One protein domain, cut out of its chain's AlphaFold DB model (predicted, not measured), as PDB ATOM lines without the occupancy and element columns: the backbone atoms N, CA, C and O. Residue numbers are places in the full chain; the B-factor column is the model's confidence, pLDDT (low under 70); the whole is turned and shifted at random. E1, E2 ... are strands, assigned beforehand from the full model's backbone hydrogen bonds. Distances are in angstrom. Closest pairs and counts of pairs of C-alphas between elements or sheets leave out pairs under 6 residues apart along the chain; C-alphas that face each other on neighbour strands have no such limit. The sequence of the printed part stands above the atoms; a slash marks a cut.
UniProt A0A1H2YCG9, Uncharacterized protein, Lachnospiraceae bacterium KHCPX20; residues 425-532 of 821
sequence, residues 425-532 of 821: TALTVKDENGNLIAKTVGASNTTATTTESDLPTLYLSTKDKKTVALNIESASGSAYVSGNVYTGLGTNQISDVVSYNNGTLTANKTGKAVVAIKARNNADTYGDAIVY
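What this domain is: This is residues 425 to 532 of the 821 residues of an uncharacterized protein of Lachnospiraceae bacterium KHCPX20 (UniProt A0A1H2YCG9). Two small sheets, E2 E1 E5 and E6 E9 E10, are partly face to face as a loose sandwich with their strands crossed, and a third small sheet, E4 E8 E7, extends the body at one end, with E3 near it. E4 runs on into E5 and thereby joins the third sheet to the first, while a long unnamed stretch, residues 440 to 456, loops from E2 to E3. The printed part has 108 residues with no named helix and ten named strands, E1 to E10 in order along the chain; the class is all strand, though under half of the residues, 47 of 108, are in named elements. Each sheet is antiparallel, in the order of strands just given. The whole is compact, with a radius of gyration of the C-alphas of 13.6 A, and its outline is elongated, spanning 43 by 26 by 22 A.

Where its parts are: E1 is residues 427 to 430, 10.2 A long, and begins at C-alpha 427 at (7.372, 24.022, 5.065). E2 is residues 436 to 439, 7.6 A, and E3 is residues 457 to 461, 13.1 A. E4, residues 467 to 469, measures 6.8 A, and E5, residues 471 to 474, measures 10.0 A. E6 is residues 481 to 486, 16.9 A. E7, residues 498 to 501, is 10.0 A long, and E8, residues 504 to 507, is 10.1 A. E9, residues 511 to 519, is the longest strand at 26.2 A, starting at C-alpha 511 at (22.612, 6.676, -7.295). E10, residues 529 to 532, is 10.4 A long and ends at C-alpha 532 at (11.423, 18.722, -3.469).

How they stand to each other: In the first sheet E1 is the inner strand. E1 and E2 form a hairpin, antiparallel at 170 degrees, with N 429 and O 438 2.8 A apart, within hydrogen-bond range. E1 and E5 are antiparallel at 170 degrees, with N 428 and O 473 at 2.9 A. The sheet E2 E1 E5 and the sheet E6 E9 E10 make a sandwich, two sheets face to face, their best planes 38 degrees apart and their strands at 49 degrees. Between them the closest C-alphas of E2 and E10 are those of Ala 438 and Val 531, 6.2 A apart, and of E1 and E10 those of Leu 427 and Ala 529, 6.1 A apart. In the second sheet, twisted with C-alphas up to 4.2 A off its best plane, E6 and E9 are antiparallel at 156 degrees, with N 482 and O 518 at 2.8 A. E9 and E10 form a hairpin, antiparallel at 169 degrees, with N 519 and O 529 at 2.8 A. E4 runs on into E5 across one residue at 41 degrees; the two meet only through their link. E4 and E8 are antiparallel at 162 degrees, with N 505 and O 468 at 2.9 A. E7 and E8 form a hairpin, antiparallel at 157 degrees, with N 506 and O 499 at 2.8 A. The closest C-alphas of E6 and E7 are those of Gly 483 and Tyr 500, 6.6 A apart. E3 pairs with no named strand; its closest C-alphas to E8 are those of Leu 460 and Ala 507, 6.2 A apart, and E3 and E9 are near each other.

The domain as a whole: The C-alphas of Lys 463 and Ala 523 are the two farthest apart, at 43.6 A. The printed part has no cut. The links E2 to E3, 17 residues, and E6 to E7, 11 residues, are long. The mean pLDDT of the printed part is 87.0, and residues 441 to 451 are under 70.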
ATOM      1  N   THR A 425      -0.127  26.698   4.791       83.56
ATOM      2  CA  THR A 425       0.832  25.718   5.309       83.56
ATOM      3  C   THR A 425       2.189  26.007   4.673       83.56
ATOM      4  O   THR A 425       2.340  25.953   3.458       83.56
ATOM      5  N   ALA A 426       3.170  26.353   5.501       85.69
ATOM      6  CA  ALA A 426       4.545  26.587   5.088       85.69
ATOM      7  C   ALA A 426       5.422  25.431   5.566       85.69
ATOM      8  O   ALA A 426       5.190  24.871   6.642       85.69
ATOM      9  N   LEU A 427       6.438  25.098   4.774       89.56
ATOM     10  CA  LEU A 427       7.372  24.022   5.065       89.56
ATOM     11  C   LEU A 427       8.802  24.486   4.796       89.56
ATOM     12  O   LEU A 427       9.107  24.985   3.713       89.56
ATOM     13  N   THR A 428       9.673  24.294   5.780       91.75
ATOM     14  CA  THR A 428      11.112  24.553   5.683       91.75
ATOM     15  C   THR A 428      11.863  23.286   6.065       91.75
ATOM     16  O   THR A 428      11.581  22.679   7.093       91.75
ATOM     17  N   VAL A 429      12.820  22.881   5.237       93.81
ATOM     18  CA  VAL A 429      13.678  21.718   5.459       93.81
ATOM     19  C   VAL A 429      15.116  22.205   5.528       93.81
ATOM     20  O   VAL A 429      15.606  22.835   4.588       93.81
ATOM     21  N   LYS A 430      15.786  21.917   6.640       93.94
ATOM     22  CA  LYS A 430      17.200  22.222   6.871       93.94
ATOM     23  C   LYS A 430      17.985  20.936   7.127       93.94
ATOM     24  O   LYS A 430      17.404  19.930   7.537       93.94
ATOM     25  N   ASP A 431      19.290  20.970   6.897       91.81
ATOM     26  CA  ASP A 431      20.186  19.888   7.309       91.81
ATOM     27  C   ASP A 431      20.443  19.908   8.832       91.81
ATOM     28  O   ASP A 431      19.941  20.765   9.569       91.81
ATOM     29  N   GLU A 432      21.235  18.948   9.309       89.25
ATOM     30  CA  GLU A 432      21.622  18.806  10.719       89.25
ATOM     31  C   GLU A 432      22.431  19.994  11.270       89.25
ATOM     32  O   GLU A 432      22.429  20.223  12.478       89.25
ATOM     33  N   ASN A 433      23.055  20.787  10.392       85.75
ATOM     34  CA  ASN A 433      23.803  21.997  10.739       85.75
ATOM     35  C   ASN A 433      22.934  23.265  10.663       85.75
ATOM     36  O   ASN A 433      23.411  24.362  10.951       85.75
ATOM     37  N   GLY A 434      21.659  23.134  10.284       88.38
ATOM     38  CA  GLY A 434      20.720  24.243  10.139       88.38
ATOM     39  C   GLY A 434      20.769  24.947   8.780       88.38
ATOM     40  O   GLY A 434      20.059  25.940   8.601       88.38
ATOM     41  N   ASN A 435      21.541  24.445   7.812       88.12
ATOM     42  CA  ASN A 435      21.577  25.008   6.463       88.12
ATOM     43  C   ASN A 435      20.262  24.719   5.741       88.12
ATOM     44  O   ASN A 435      19.744  23.603   5.797       88.12
ATOM     45  N   LEU A 436      19.725  25.714   5.036       90.69
ATOM     46  CA  LEU A 436      18.488  25.559   4.280       90.69
ATOM     47  C   LEU A 436      18.690  24.602   3.098       90.69
ATOM     48  O   LEU A 436      19.515  24.865   2.230       90.69
ATOM     49  N   ILE A 437      17.896  23.530   3.046       91.12
ATOM     50  CA  ILE A 437      17.837  22.620   1.896       91.12
ATOM     51  C   ILE A 437      16.725  23.078   0.961       91.12
ATOM     52  O   ILE A 437      16.975  23.348  -0.204       91.12
ATOM     53  N   ALA A 438      15.494  23.180   1.465       90.06
ATOM     54  CA  ALA A 438      14.334  23.547   0.658       90.06
ATOM     55  C   ALA A 438      13.278  24.268   1.502       90.06
ATOM     56  O   ALA A 438      13.113  23.984   2.690       90.06
ATOM     57  N   LYS A 439      12.536  25.193   0.890       90.06
ATOM     58  CA  LYS A 439      11.414  25.903   1.517       90.06
ATOM     59  C   LYS A 439      10.295  26.113   0.500       90.06
ATOM     60  O   LYS A 439      10.569  26.348  -0.672       90.06
ATOM     61  N   THR A 440       9.047  26.076   0.951       84.88
ATOM     62  CA  THR A 440       7.896  26.550   0.166       84.88
ATOM     63  C   THR A 440       8.030  28.029  -0.191       84.88
ATOM     64  O   THR A 440       8.283  28.857   0.689       84.88
ATOM     65  N   VAL A 441       7.816  28.370  -1.463       65.00
ATOM     66  CA  VAL A 441       7.915  29.744  -1.972       65.00
ATOM     67  C   VAL A 441       6.508  30.320  -2.174       65.00
ATOM     68  O   VAL A 441       5.833  29.989  -3.142       65.00
ATOM     69  N   GLY A 442       6.078  31.211  -1.275       58.69
ATOM     70  CA  GLY A 442       4.822  31.967  -1.392       58.69
ATOM     71  C   GLY A 442       3.556  31.253  -0.894       58.69
ATOM     72  O   GLY A 442       3.572  30.083  -0.530       58.69
ATOM     73  N   ALA A 443       2.445  32.001  -0.879       50.72
ATOM     74  CA  ALA A 443       1.126  31.594  -0.372       50.72
ATOM     75  C   ALA A 443       0.301  30.722  -1.349       50.72
ATOM     76  O   ALA A 443      -0.882  30.467  -1.122       50.72
ATOM     77  N   SER A 444       0.885  30.293  -2.472       49.31
ATOM     78  CA  SER A 444       0.183  29.460  -3.446       49.31
ATOM     79  C   SER A 444       0.491  27.988  -3.190       49.31
ATOM     80  O   SER A 444       1.638  27.613  -2.975       49.31
ATOM     81  N   ASN A 445      -0.545  27.154  -3.271       46.38
ATOM     82  CA  ASN A 445      -0.541  25.686  -3.182       46.38
ATOM     83  C   ASN A 445       0.238  25.013  -4.344       46.38
ATOM     84  O   ASN A 445      -0.109  23.919  -4.784       46.38
ATOM     85  N   THR A 446       1.219  25.706  -4.927       45.16
ATOM     86  CA  THR A 446       1.945  25.305  -6.125       45.16
ATOM     87  C   THR A 446       3.371  24.920  -5.769       45.16
ATOM     88  O   THR A 446       4.125  25.653  -5.135       45.16
ATOM     89  N   THR A 447       3.716  23.704  -6.179       50.12
ATOM     90  CA  THR A 447       5.050  23.124  -6.151       50.12
ATOM     91  C   THR A 447       6.069  24.110  -6.721       50.12
ATOM     92  O   THR A 447       6.060  24.401  -7.914       50.12
ATOM     93  N   ALA A 448       6.944  24.646  -5.871       45.69
ATOM     94  CA  ALA A 448       8.011  25.536  -6.306       45.69
ATOM     95  C   ALA A 448       9.121  24.712  -6.973       45.69
ATOM     96  O   ALA A 448      10.011  24.250  -6.269       45.69
ATOM     97  N   THR A 449       9.014  24.461  -8.285       50.03
ATOM     98  CA  THR A 449      10.102  24.337  -9.294       50.03
ATOM     99  C   THR A 449       9.592  23.667 -10.573       50.03
ATOM    100  O   THR A 449       8.788  22.738 -10.533       50.03
ATOM    101  N   THR A 450      10.054  24.153 -11.728       53.25
ATOM    102  CA  THR A 450       9.608  23.719 -13.062       53.25
ATOM    103  C   THR A 450      10.496  22.639 -13.691       53.25
ATOM    104  O   THR A 450      10.065  22.034 -14.671       53.25
ATOM    105  N   THR A 451      11.692  22.354 -13.145       68.00
ATOM    106  CA  THR A 451      12.597  21.291 -13.634       68.00
ATOM    107  C   THR A 451      13.439  20.640 -12.515       68.00
ATOM    108  O   THR A 451      13.728  21.266 -11.499       68.00
ATOM    109  N   GLU A 452      13.833  19.370 -12.689       76.31
ATOM    110  CA  GLU A 452      14.620  18.586 -11.707       76.31
ATOM    111  C   GLU A 452      16.063  19.095 -11.522       76.31
ATOM    112  O   GLU A 452      16.649  18.912 -10.454       76.31
ATOM    113  N   SER A 453      16.639  19.761 -12.532       76.06
ATOM    114  CA  SER A 453      17.998  20.325 -12.475       76.06
ATOM    115  C   SER A 453      18.122  21.515 -11.530       76.06
ATOM    116  O   SER A 453      19.211  21.771 -11.024       76.06
ATOM    117  N   ASP A 454      17.015  22.211 -11.273       79.75
ATOM    118  CA  ASP A 454      16.988  23.406 -10.426       79.75
ATOM    119  C   ASP A 454      16.829  23.052  -8.938       79.75
ATOM    120  O   ASP A 454      16.845  23.930  -8.073       79.75
ATOM    121  N   LEU A 455      16.649  21.763  -8.622       82.62
ATOM    122  CA  LEU A 455      16.481  21.304  -7.254       82.62
ATOM    123  C   LEU A 455      17.823  21.294  -6.498       82.62
ATOM    124  O   LEU A 455      18.830  20.785  -7.005       82.62
ATOM    125  N   PRO A 456      17.843  21.771  -5.240       86.88
ATOM    126  CA  PRO A 456      19.029  21.701  -4.396       86.88
ATOM    127  C   PRO A 456      19.430  20.238  -4.188       86.88
ATOM    128  O   PRO A 456      18.570  19.375  -4.017       86.88
ATOM    129  N   THR A 457      20.734  19.946  -4.215       92.19
ATOM    130  CA  THR A 457      21.253  18.572  -4.112       92.19
ATOM    131  C   THR A 457      21.958  18.345  -2.780       92.19
ATOM    132  O   THR A 457      22.899  19.054  -2.430       92.19
ATOM    133  N   LEU A 458      21.523  17.320  -2.051       93.75
ATOM    134  CA  LEU A 458      22.132  16.849  -0.815       93.75
ATOM    135  C   LEU A 458      22.978  15.600  -1.087       93.75
ATOM    136  O   LEU A 458      22.488  14.617  -1.638       93.75
ATOM    137  N   TYR A 459      24.239  15.612  -0.662       93.62
ATOM    138  CA  TYR A 459      25.140  14.474  -0.849       93.62
ATOM    139  C   TYR A 459      25.179  13.568   0.383       93.62
ATOM    140  O   TYR A 459      25.415  14.031   1.506       93.62
ATOM    141  N   LEU A 460      25.009  12.269   0.141       95.75
ATOM    142  CA  LEU A 460      25.247  11.183   1.092       95.75
ATOM    143  C   LEU A 460      26.282  10.213   0.526       95.75
ATOM    144  O   LEU A 460      26.605  10.235  -0.660       95.75
ATOM    145  N   SER A 461      26.799   9.333   1.374       95.94
ATOM    146  CA  SER A 461      27.830   8.384   0.974       95.94
ATOM    147  C   SER A 461      27.564   6.996   1.537       95.94
ATOM    148  O   SER A 461      27.023   6.820   2.628       95.94
ATOM    149  N   THR A 462      27.937   5.971   0.770       95.12
ATOM    150  CA  THR A 462      27.904   4.583   1.251       95.12
ATOM    151  C   THR A 462      29.081   4.255   2.176       95.12
ATOM    152  O   THR A 462      29.133   3.150   2.722       95.12
ATOM    153  N   LYS A 463      30.044   5.172   2.351       93.88
ATOM    154  CA  LYS A 463      31.232   5.006   3.206       93.88
ATOM    155  C   LYS A 463      31.074   5.736   4.541       93.88
ATOM    156  O   LYS A 463      31.040   5.090   5.585       93.88
ATOM    157  N   ASP A 464      30.914   7.049   4.483       90.81
ATOM    158  CA  ASP A 464      30.700   7.989   5.586       90.81
ATOM    159  C   ASP A 464      29.413   8.799   5.336       90.81
ATOM    160  O   ASP A 464      28.794   8.648   4.289       90.81
ATOM    161  N   LYS A 465      28.936   9.604   6.297       91.88
ATOM    162  CA  LYS A 465      27.674  10.369   6.154       91.88
ATOM    163  C   LYS A 465      26.518   9.528   5.572       91.88
ATOM    164  O   LYS A 465      25.786   9.950   4.679       91.88
ATOM    165  N   LYS A 466      26.389   8.289   6.059       95.19
ATOM    166  CA  LYS A 466      25.356   7.343   5.606       95.19
ATOM    167  C   LYS A 466      23.958   7.822   5.950       95.19
ATOM    168  O   LYS A 466      23.001   7.424   5.302       95.19
ATOM    169  N   THR A 467      23.847   8.638   6.988       95.81
ATOM    170  CA  THR A 467      22.592   9.188   7.476       95.81
ATOM    171  C   THR A 467      22.711  10.693   7.622       95.81
ATOM    172  O   THR A 467      23.782  11.182   7.976       95.81
ATOM    173  N   VAL A 468      21.611  11.404   7.408       95.75
ATOM    174  CA  VAL A 468      21.482  12.830   7.726       95.75
ATOM    175  C   VAL A 468      20.127  13.070   8.371       95.75
ATOM    176  O   VAL A 468      19.098  12.602   7.873       95.75
ATOM    177  N   ALA A 469      20.129  13.782   9.494       96.19
ATOM    178  CA  ALA A 469      18.902  14.253  10.115       96.19
ATOM    179  C   ALA A 469      18.436  15.537   9.416       96.19
ATOM    180  O   ALA A 469      19.220  16.455   9.178       96.19
ATOM    181  N   LEU A 470      17.152  15.594   9.080       96.06
ATOM    182  CA  LEU A 470      16.492  16.766   8.530       96.06
ATOM    183  C   LEU A 470      15.756  17.494   9.648       96.06
ATOM    184  O   LEU A 470      14.891  16.932  10.324       96.06
ATOM    185  N   ASN A 471      16.052  18.778   9.786       95.50
ATOM    186  CA  ASN A 471      15.311  19.685  10.644       95.50
ATOM    187  C   ASN A 471      14.128  20.237   9.838       95.50
ATOM    188  O   ASN A 471      14.289  21.141   9.015       95.50
ATOM    189  N   ILE A 472      12.951  19.632  10.025       94.75
ATOM    190  CA  ILE A 472      11.736  19.962   9.270       94.75
ATOM    191  C   ILE A 472      10.807  20.824  10.127       94.75
ATOM    192  O   ILE A 472      10.258  20.372  11.131       94.75
ATOM    193  N   GLU A 473      10.593  22.058   9.691       94.00
ATOM    194  CA  GLU A 473       9.708  23.033  10.323       94.00
ATOM    195  C   GLU A 473       8.446  23.187   9.464       94.00
ATOM    196  O   GLU A 473       8.527  23.570   8.296       94.00
ATOM    197  N   SER A 474       7.275  22.891  10.038       91.69
ATOM    198  CA  SER A 474       5.975  23.070   9.380       91.69
ATOM    199  C   SER A 474       5.071  23.976  10.206       91.69
ATOM    200  O   SER A 474       4.907  23.744  11.407       91.69
ATOM    201  N   ALA A 475       4.407  24.933   9.554       86.12
ATOM    202  CA  ALA A 475       3.383  25.767  10.188       86.12
ATOM    203  C   ALA A 475       2.172  24.949  10.680       86.12
ATOM    204  O   ALA A 475       1.477  25.376  11.599       86.12
ATOM    205  N   SER A 476       1.929  23.761  10.110       86.62
ATOM    206  CA  SER A 476       0.877  22.846  10.573       86.62
ATOM    207  C   SER A 476       1.314  21.923  11.722       86.62
ATOM    208  O   SER A 476       0.482  21.218  12.294       86.62
ATOM    209  N   GLY A 477       2.597  21.943  12.101       88.88
ATOM    210  CA  GLY A 477       3.189  21.065  13.113       88.88
ATOM    211  C   GLY A 477       3.729  19.743  12.549       88.88
ATOM    212  O   GLY A 477       3.347  19.287  11.471       88.88
ATOM    213  N   SER A 478       4.637  19.101  13.291       87.81
ATOM    214  CA  SER A 478       5.374  17.905  12.844       87.81
ATOM    215  C   SER A 478       4.494  16.671  12.613       87.81
ATOM    216  O   SER A 478       4.811  15.850  11.759       87.81
ATOM    217  N   ALA A 479       3.354  16.561  13.305       89.19
ATOM    218  CA  ALA A 479       2.403  15.456  13.139       89.19
ATOM    219  C   ALA A 479       1.760  15.397  11.738       89.19
ATOM    220  O   ALA A 479       1.223  14.362  11.346       89.19
ATOM    221  N   TYR A 480       1.818  16.495  10.980       88.62
ATOM    222  CA  TYR A 480       1.242  16.610   9.640       88.62
ATOM    223  C   TYR A 480       2.290  16.468   8.529       88.62
ATOM    224  O   TYR A 480       1.950  16.571   7.349       88.62
ATOM    225  N   VAL A 481       3.551  16.215   8.890       92.00
ATOM    226  CA  VAL A 481       4.667  16.059   7.956       92.00
ATOM    227  C   VAL A 481       4.844  14.589   7.576       92.00
ATOM    228  O   VAL A 481       4.838  13.692   8.413       92.00
ATOM    229  N   SER A 482       5.040  14.342   6.287       92.38
ATOM    230  CA  SER A 482       5.374  13.043   5.703       92.38
ATOM    231  C   SER A 482       6.455  13.223   4.641       92.38
ATOM    232  O   SER A 482       6.610  14.317   4.103       92.38
ATOM    233  N   GLY A 483       7.208  12.170   4.334       92.25
ATOM    234  CA  GLY A 483       8.239  12.217   3.300       92.25
ATOM    235  C   GLY A 483       8.260  10.937   2.482       92.25
ATOM    236  O   GLY A 483       8.021   9.859   3.020       92.25
ATOM    237  N   ASN A 484       8.527  11.078   1.188       93.12
ATOM    238  CA  ASN A 484       8.680   9.980   0.238       93.12
ATOM    239  C   ASN A 484       9.937  10.205  -0.607       93.12
ATOM    240  O   ASN A 484      10.371  11.343  -0.793       93.12
ATOM    241  N   VAL A 485      10.499   9.118  -1.134       94.50
ATOM    242  CA  VAL A 485      11.698   9.146  -1.979       94.50
ATOM    243  C   VAL A 485      11.365   8.537  -3.336       94.50
ATOM    244  O   VAL A 485      10.893   7.404  -3.406       94.50
ATOM    245  N   TYR A 486      11.627   9.274  -4.410       94.25
ATOM    246  CA  TYR A 486      11.299   8.905  -5.785       94.25
ATOM    247  C   TYR A 486      12.551   8.763  -6.653       94.25
ATOM    248  O   TYR A 486      13.607   9.312  -6.336       94.25
ATOM    249  N   THR A 487      12.447   8.025  -7.759       89.69
ATOM    250  CA  THR A 487      13.553   7.841  -8.720       89.69
ATOM    251  C   THR A 487      13.848   9.083  -9.567       89.69
ATOM    252  O   THR A 487      14.904   9.147 -10.183       89.69
ATOM    253  N   GLY A 488      12.919  10.041  -9.613       88.31
ATOM    254  CA  GLY A 488      13.018  11.297 -10.365       88.31
ATOM    255  C   GLY A 488      11.793  12.184 -10.128       88.31
ATOM    256  O   GLY A 488      10.785  11.723  -9.569       88.31
ATOM    257  N   LEU A 489      11.852  13.447 -10.549       86.81
ATOM    258  CA  LEU A 489      10.762  14.403 -10.345       86.81
ATOM    259  C   LEU A 489       9.520  13.990 -11.157       86.81
ATOM    260  O   LEU A 489       9.609  13.615 -12.323       86.81
ATOM    261  N   GLY A 490       8.339  14.025 -10.531       84.12
ATOM    262  CA  GLY A 490       7.074  13.631 -11.172       84.12
ATOM    263  C   GLY A 490       6.884  12.120 -11.366       84.12
ATOM    264  O   GLY A 490       5.867  11.696 -11.915       84.12
ATOM    265  N   THR A 491       7.823  11.292 -10.902       83.81
ATOM    266  CA  THR A 491       7.683   9.831 -10.930       83.81
ATOM    267  C   THR A 491       6.953   9.324  -9.683       83.81
ATOM    268  O   THR A 491       7.134   9.847  -8.588       83.81
ATOM    269  N   ASN A 492       6.156   8.263  -9.836       87.69
ATOM    270  CA  ASN A 492       5.550   7.536  -8.708       87.69
ATOM    271  C   ASN A 492       6.383   6.313  -8.281       87.69
ATOM    272  O   ASN A 492       5.946   5.529  -7.439       87.69
ATOM    273  N   GLN A 493       7.554   6.106  -8.889       91.06
ATOM    274  CA  GLN A 493       8.431   4.987  -8.561       91.06
ATOM    275  C   GLN A 493       9.262   5.336  -7.329       91.06
ATOM    276  O   GLN A 493       9.977   6.338  -7.318       91.06
ATOM    277  N   ILE A 494       9.158   4.503  -6.293       92.38
ATOM    278  CA  ILE A 494       9.940   4.657  -5.067       92.38
ATOM    279  C   ILE A 494      11.397   4.312  -5.362       92.38
ATOM    280  O   ILE A 494      11.685   3.251  -5.916       92.38
ATOM    281  N   SER A 495      12.309   5.207  -4.988       93.38
ATOM    282  CA  SER A 495      13.741   4.941  -5.105       93.38
ATOM    283  C   SER A 495      14.218   4.076  -3.947       93.38
ATOM    284  O   SER A 495      13.873   4.316  -2.793       93.38
ATOM    285  N   ASP A 496      15.059   3.094  -4.249       94.69
ATOM    286  CA  ASP A 496      15.778   2.294  -3.261       94.69
ATOM    287  C   ASP A 496      17.185   2.848  -2.972       94.69
ATOM    288  O   ASP A 496      17.918   2.265  -2.178       94.69
ATOM    289  N   VAL A 497      17.568   3.981  -3.581       96.25
ATOM    290  CA  VAL A 497      18.864   4.659  -3.375       96.25
ATOM    291  C   VAL A 497      18.976   5.224  -1.954       96.25
ATOM    292  O   VAL A 497      20.010   5.058  -1.302       96.25
ATOM    293  N   VAL A 498      17.902   5.842  -1.448       96.81
ATOM    294  CA  VAL A 498      17.824   6.458  -0.114       96.81
ATOM    295  C   VAL A 498      16.515   6.065   0.557       96.81
ATOM    296  O   VAL A 498      15.466   6.066  -0.078       96.81
ATOM    297  N   SER A 499      16.565   5.780   1.855       95.44
ATOM    298  CA  SER A 499      15.380   5.589   2.695       95.44
ATOM    299  C   SER A 499      15.088   6.858   3.496       95.44
ATOM    300  O   SER A 499      16.013   7.451   4.042       95.44
ATOM    301  N   TYR A 500      13.818   7.246   3.624       95.69
ATOM    302  CA  TYR A 500      13.373   8.302   4.541       95.69
ATOM    303  C   TYR A 500      12.585   7.691   5.704       95.69
ATOM    304  O   TYR A 500      11.609   6.977   5.480       95.69
ATOM    305  N   ASN A 501      12.989   7.979   6.942       94.00
ATOM    306  CA  ASN A 501      12.279   7.544   8.142       94.00
ATOM    307  C   ASN A 501      12.318   8.636   9.218       94.00
ATOM    308  O   ASN A 501      13.394   8.989   9.696       94.00
ATOM    309  N   ASN A 502      11.148   9.159   9.599       88.56
ATOM    310  CA  ASN A 502      10.966  10.139  10.677       88.56
ATOM    311  C   ASN A 502      11.988  11.291  10.662       88.56
ATOM    312  O   ASN A 502      12.664  11.551  11.655       88.56
ATOM    313  N   GLY A 503      12.128  11.968   9.520       91.44
ATOM    314  CA  GLY A 503      13.052  13.095   9.379       91.44
ATOM    315  C   GLY A 503      14.507  12.695   9.139       91.44
ATOM    316  O   GLY A 503      15.333  13.571   8.957       91.44
ATOM    317  N   THR A 504      14.853  11.409   9.093       95.94
ATOM    318  CA  THR A 504      16.217  10.954   8.783       95.94
ATOM    319  C   THR A 504      16.267  10.343   7.389       95.94
ATOM    320  O   THR A 504      15.443   9.491   7.054       95.94
ATOM    321  N   LEU A 505      17.242  10.758   6.584       97.00
ATOM    322  CA  LEU A 505      17.581  10.093   5.327       97.00
ATOM    323  C   LEU A 505      18.736   9.120   5.553       97.00
ATOM    324  O   LEU A 505      19.698   9.473   6.232       97.00
ATOM    325  N   THR A 506      18.665   7.938   4.943       96.75
ATOM    326  CA  THR A 506      19.697   6.893   5.008       96.75
ATOM    327  C   THR A 506      20.080   6.439   3.605       96.75
ATOM    328  O   THR A 506      19.229   5.970   2.852       96.75
ATOM    329  N   ALA A 507      21.358   6.542   3.257       97.38
ATOM    330  CA  ALA A 507      21.923   6.017   2.023       97.38
ATOM    331  C   ALA A 507      21.922   4.483   2.028       97.38
ATOM    332  O   ALA A 507      22.523   3.857   2.903       97.38
ATOM    333  N   ASN A 508      21.295   3.880   1.015       95.94
ATOM    334  CA  ASN A 508      21.264   2.427   0.845       95.94
ATOM    335  C   ASN A 508      22.287   1.966  -0.203       95.94
ATOM    336  O   ASN A 508      23.049   1.030   0.034       95.94
ATOM    337  N   LYS A 509      22.306   2.624  -1.369       96.12
ATOM    338  CA  LYS A 509      23.206   2.321  -2.493       96.12
ATOM    339  C   LYS A 509      23.509   3.581  -3.297       96.12
ATOM    340  O   LYS A 509      22.791   4.566  -3.190       96.12
ATOM    341  N   THR A 510      24.547   3.535  -4.124       96.88
ATOM    342  CA  THR A 510      24.919   4.657  -4.992       96.88
ATOM    343  C   THR A 510      23.850   4.954  -6.040       96.88
ATOM    344  O   THR A 510      23.305   4.023  -6.636       96.88
ATOM    345  N   GLY A 511      23.595   6.232  -6.309       96.44
ATOM    346  CA  GLY A 511      22.612   6.676  -7.295       96.44
ATOM    347  C   GLY A 511      22.038   8.052  -6.972       96.44
ATOM    348  O   GLY A 511      22.484   8.716  -6.038       96.44
ATOM    349  N   LYS A 512      21.022   8.459  -7.735       96.12
ATOM    350  CA  LYS A 512      20.274   9.705  -7.529       96.12
ATOM    351  C   LYS A 512      18.836   9.398  -7.125       96.12
ATOM    352  O   LYS A 512      18.279   8.373  -7.522       96.12
ATOM    353  N   ALA A 513      18.253  10.270  -6.319       96.44
ATOM    354  CA  ALA A 513      16.859  10.213  -5.916       96.44
ATOM    355  C   ALA A 513      16.312  11.624  -5.692       96.44
ATOM    356  O   ALA A 513      17.066  12.550  -5.407       96.44
ATOM    357  N   VAL A 514      14.993  11.764  -5.749       95.25
ATOM    358  CA  VAL A 514      14.287  12.993  -5.384       95.25
ATOM    359  C   VAL A 514      13.524  12.742  -4.095       95.25
ATOM    360  O   VAL A 514      12.714  11.820  -4.014       95.25
ATOM    361  N   VAL A 515      13.762  13.561  -3.074       95.19
ATOM    362  CA  VAL A 515      13.006  13.515  -1.821       95.19
ATOM    363  C   VAL A 515      11.894  14.547  -1.887       95.19
ATOM    364  O   VAL A 515      12.140  15.716  -2.170       95.19
ATOM    365  N   ALA A 516      10.671  14.112  -1.594       93.56
ATOM    366  CA  ALA A 516       9.526  14.990  -1.428       93.56
ATOM    367  C   ALA A 516       9.107  14.999   0.038       93.56
ATOM    368  O   ALA A 516       8.714  13.960   0.575       93.56
ATOM    369  N   ILE A 517       9.148  16.168   0.671       94.25
ATOM    370  CA  ILE A 517       8.598  16.365   2.014       94.25
ATOM    371  C   ILE A 517       7.278  17.108   1.867       94.25
ATOM    372  O   ILE A 517       7.223  18.176   1.262       94.25
ATOM    373  N   LYS A 518       6.216  16.520   2.414       92.19
ATOM    374  CA  LYS A 518       4.852  17.031   2.357       92.19
ATOM    375  C   LYS A 518       4.344  17.341   3.759       92.19
ATOM    376  O   LYS A 518       4.307  16.446   4.602       92.19
ATOM    377  N   ALA A 519       3.875  18.562   3.975       91.69
ATOM    378  CA  ALA A 519       3.097  18.948   5.143       91.69
ATOM    379  C   ALA A 519       1.624  19.102   4.758       91.69
ATOM    380  O   ALA A 519       1.287  19.863   3.853       91.69
ATOM    381  N   ARG A 520       0.750  18.365   5.445       90.25
ATOM    382  CA  ARG A 520      -0.702  18.519   5.308       90.25
ATOM    383  C   ARG A 520      -1.197  19.735   6.078       90.25
ATOM    384  O   ARG A 520      -0.617  20.091   7.110       90.25
ATOM    385  N   ASN A 521      -2.276  20.336   5.596       86.81
ATOM    386  CA  ASN A 521      -2.958  21.399   6.320       86.81
ATOM    387  C   ASN A 521      -3.642  20.884   7.603       86.81
ATOM    388  O   ASN A 521      -3.857  19.683   7.786       86.81
ATOM    389  N   ASN A 522      -3.976  21.803   8.508       86.81
ATOM    390  CA  ASN A 522      -4.656  21.513   9.776       86.81
ATOM    391  C   ASN A 522      -5.757  22.557  10.069       86.81
ATOM    392  O   ASN A 522      -6.178  23.288   9.176       86.81
ATOM    393  N   ALA A 523      -6.253  22.624  11.309       84.62
ATOM    394  CA  ALA A 523      -7.289  23.592  11.691       84.62
ATOM    395  C   ALA A 523      -6.850  25.061  11.516       84.62
ATOM    396  O   ALA A 523      -7.683  25.909  11.192       84.62
ATOM    397  N   ASP A 524      -5.553  25.333  11.670       81.12
ATOM    398  CA  ASP A 524      -4.963  26.675  11.687       81.12
ATOM    399  C   ASP A 524      -4.320  27.063  10.346       81.12
ATOM    400  O   ASP A 524      -3.954  28.223  10.136       81.12
ATOM    401  N   THR A 525      -4.181  26.101   9.426       82.25
ATOM    402  CA  THR A 525      -3.487  26.280   8.148       82.25
ATOM    403  C   THR A 525      -4.303  25.824   6.933       82.25
ATOM    404  O   THR A 525      -5.193  24.979   7.029       82.25
ATOM    405  N   TYR A 526      -4.015  26.395   5.764       80.56
ATOM    406  CA  TYR A 526      -4.695  26.141   4.496       80.56
ATOM    407  C   TYR A 526      -3.711  25.698   3.403       80.56
ATOM    408  O   TYR A 526      -2.633  26.278   3.267       80.56
ATOM    409  N   GLY A 527      -4.135  24.728   2.582       82.06
ATOM    410  CA  GLY A 527      -3.350  24.172   1.473       82.06
ATOM    411  C   GLY A 527      -2.279  23.181   1.936       82.06
ATOM    412  O   GLY A 527      -1.764  23.296   3.037       82.06
ATOM    413  N   ASP A 528      -1.944  22.190   1.113       86.56
ATOM    414  CA  ASP A 528      -0.835  21.288   1.430       86.56
ATOM    415  C   ASP A 528       0.477  21.925   0.953       86.56
ATOM    416  O   ASP A 528       0.553  22.479  -0.139       86.56
ATOM    417  N   ALA A 529       1.547  21.790   1.728       87.19
ATOM    418  CA  ALA A 529       2.882  22.202   1.310       87.19
ATOM    419  C   ALA A 529       3.697  20.997   0.860       87.19
ATOM    420  O   ALA A 529       3.743  19.988   1.564       87.19
ATOM    421  N   ILE A 530       4.389  21.107  -0.275       88.94
ATOM    422  CA  ILE A 530       5.357  20.102  -0.721       88.94
ATOM    423  C   ILE A 530       6.633  20.806  -1.169       88.94
ATOM    424  O   ILE A 530       6.578  21.753  -1.952       88.94
ATOM    425  N   VAL A 531       7.775  20.317  -0.692       90.38
ATOM    426  CA  VAL A 531       9.097  20.704  -1.191       90.38
ATOM    427  C   VAL A 531       9.814  19.489  -1.761       90.38
ATOM    428  O   VAL A 531       9.655  18.375  -1.257       90.38
ATOM    429  N   TYR A 532      10.608  19.727  -2.800       92.00
ATOM    430  CA  TYR A 532      11.423  18.722  -3.469       92.00
ATOM    431  C   TYR A 532      12.897  19.104  -3.353       92.00
ATOM    432  O   TYR A 532      13.234  20.288  -3.359       92.00
TER     433      TYR A 532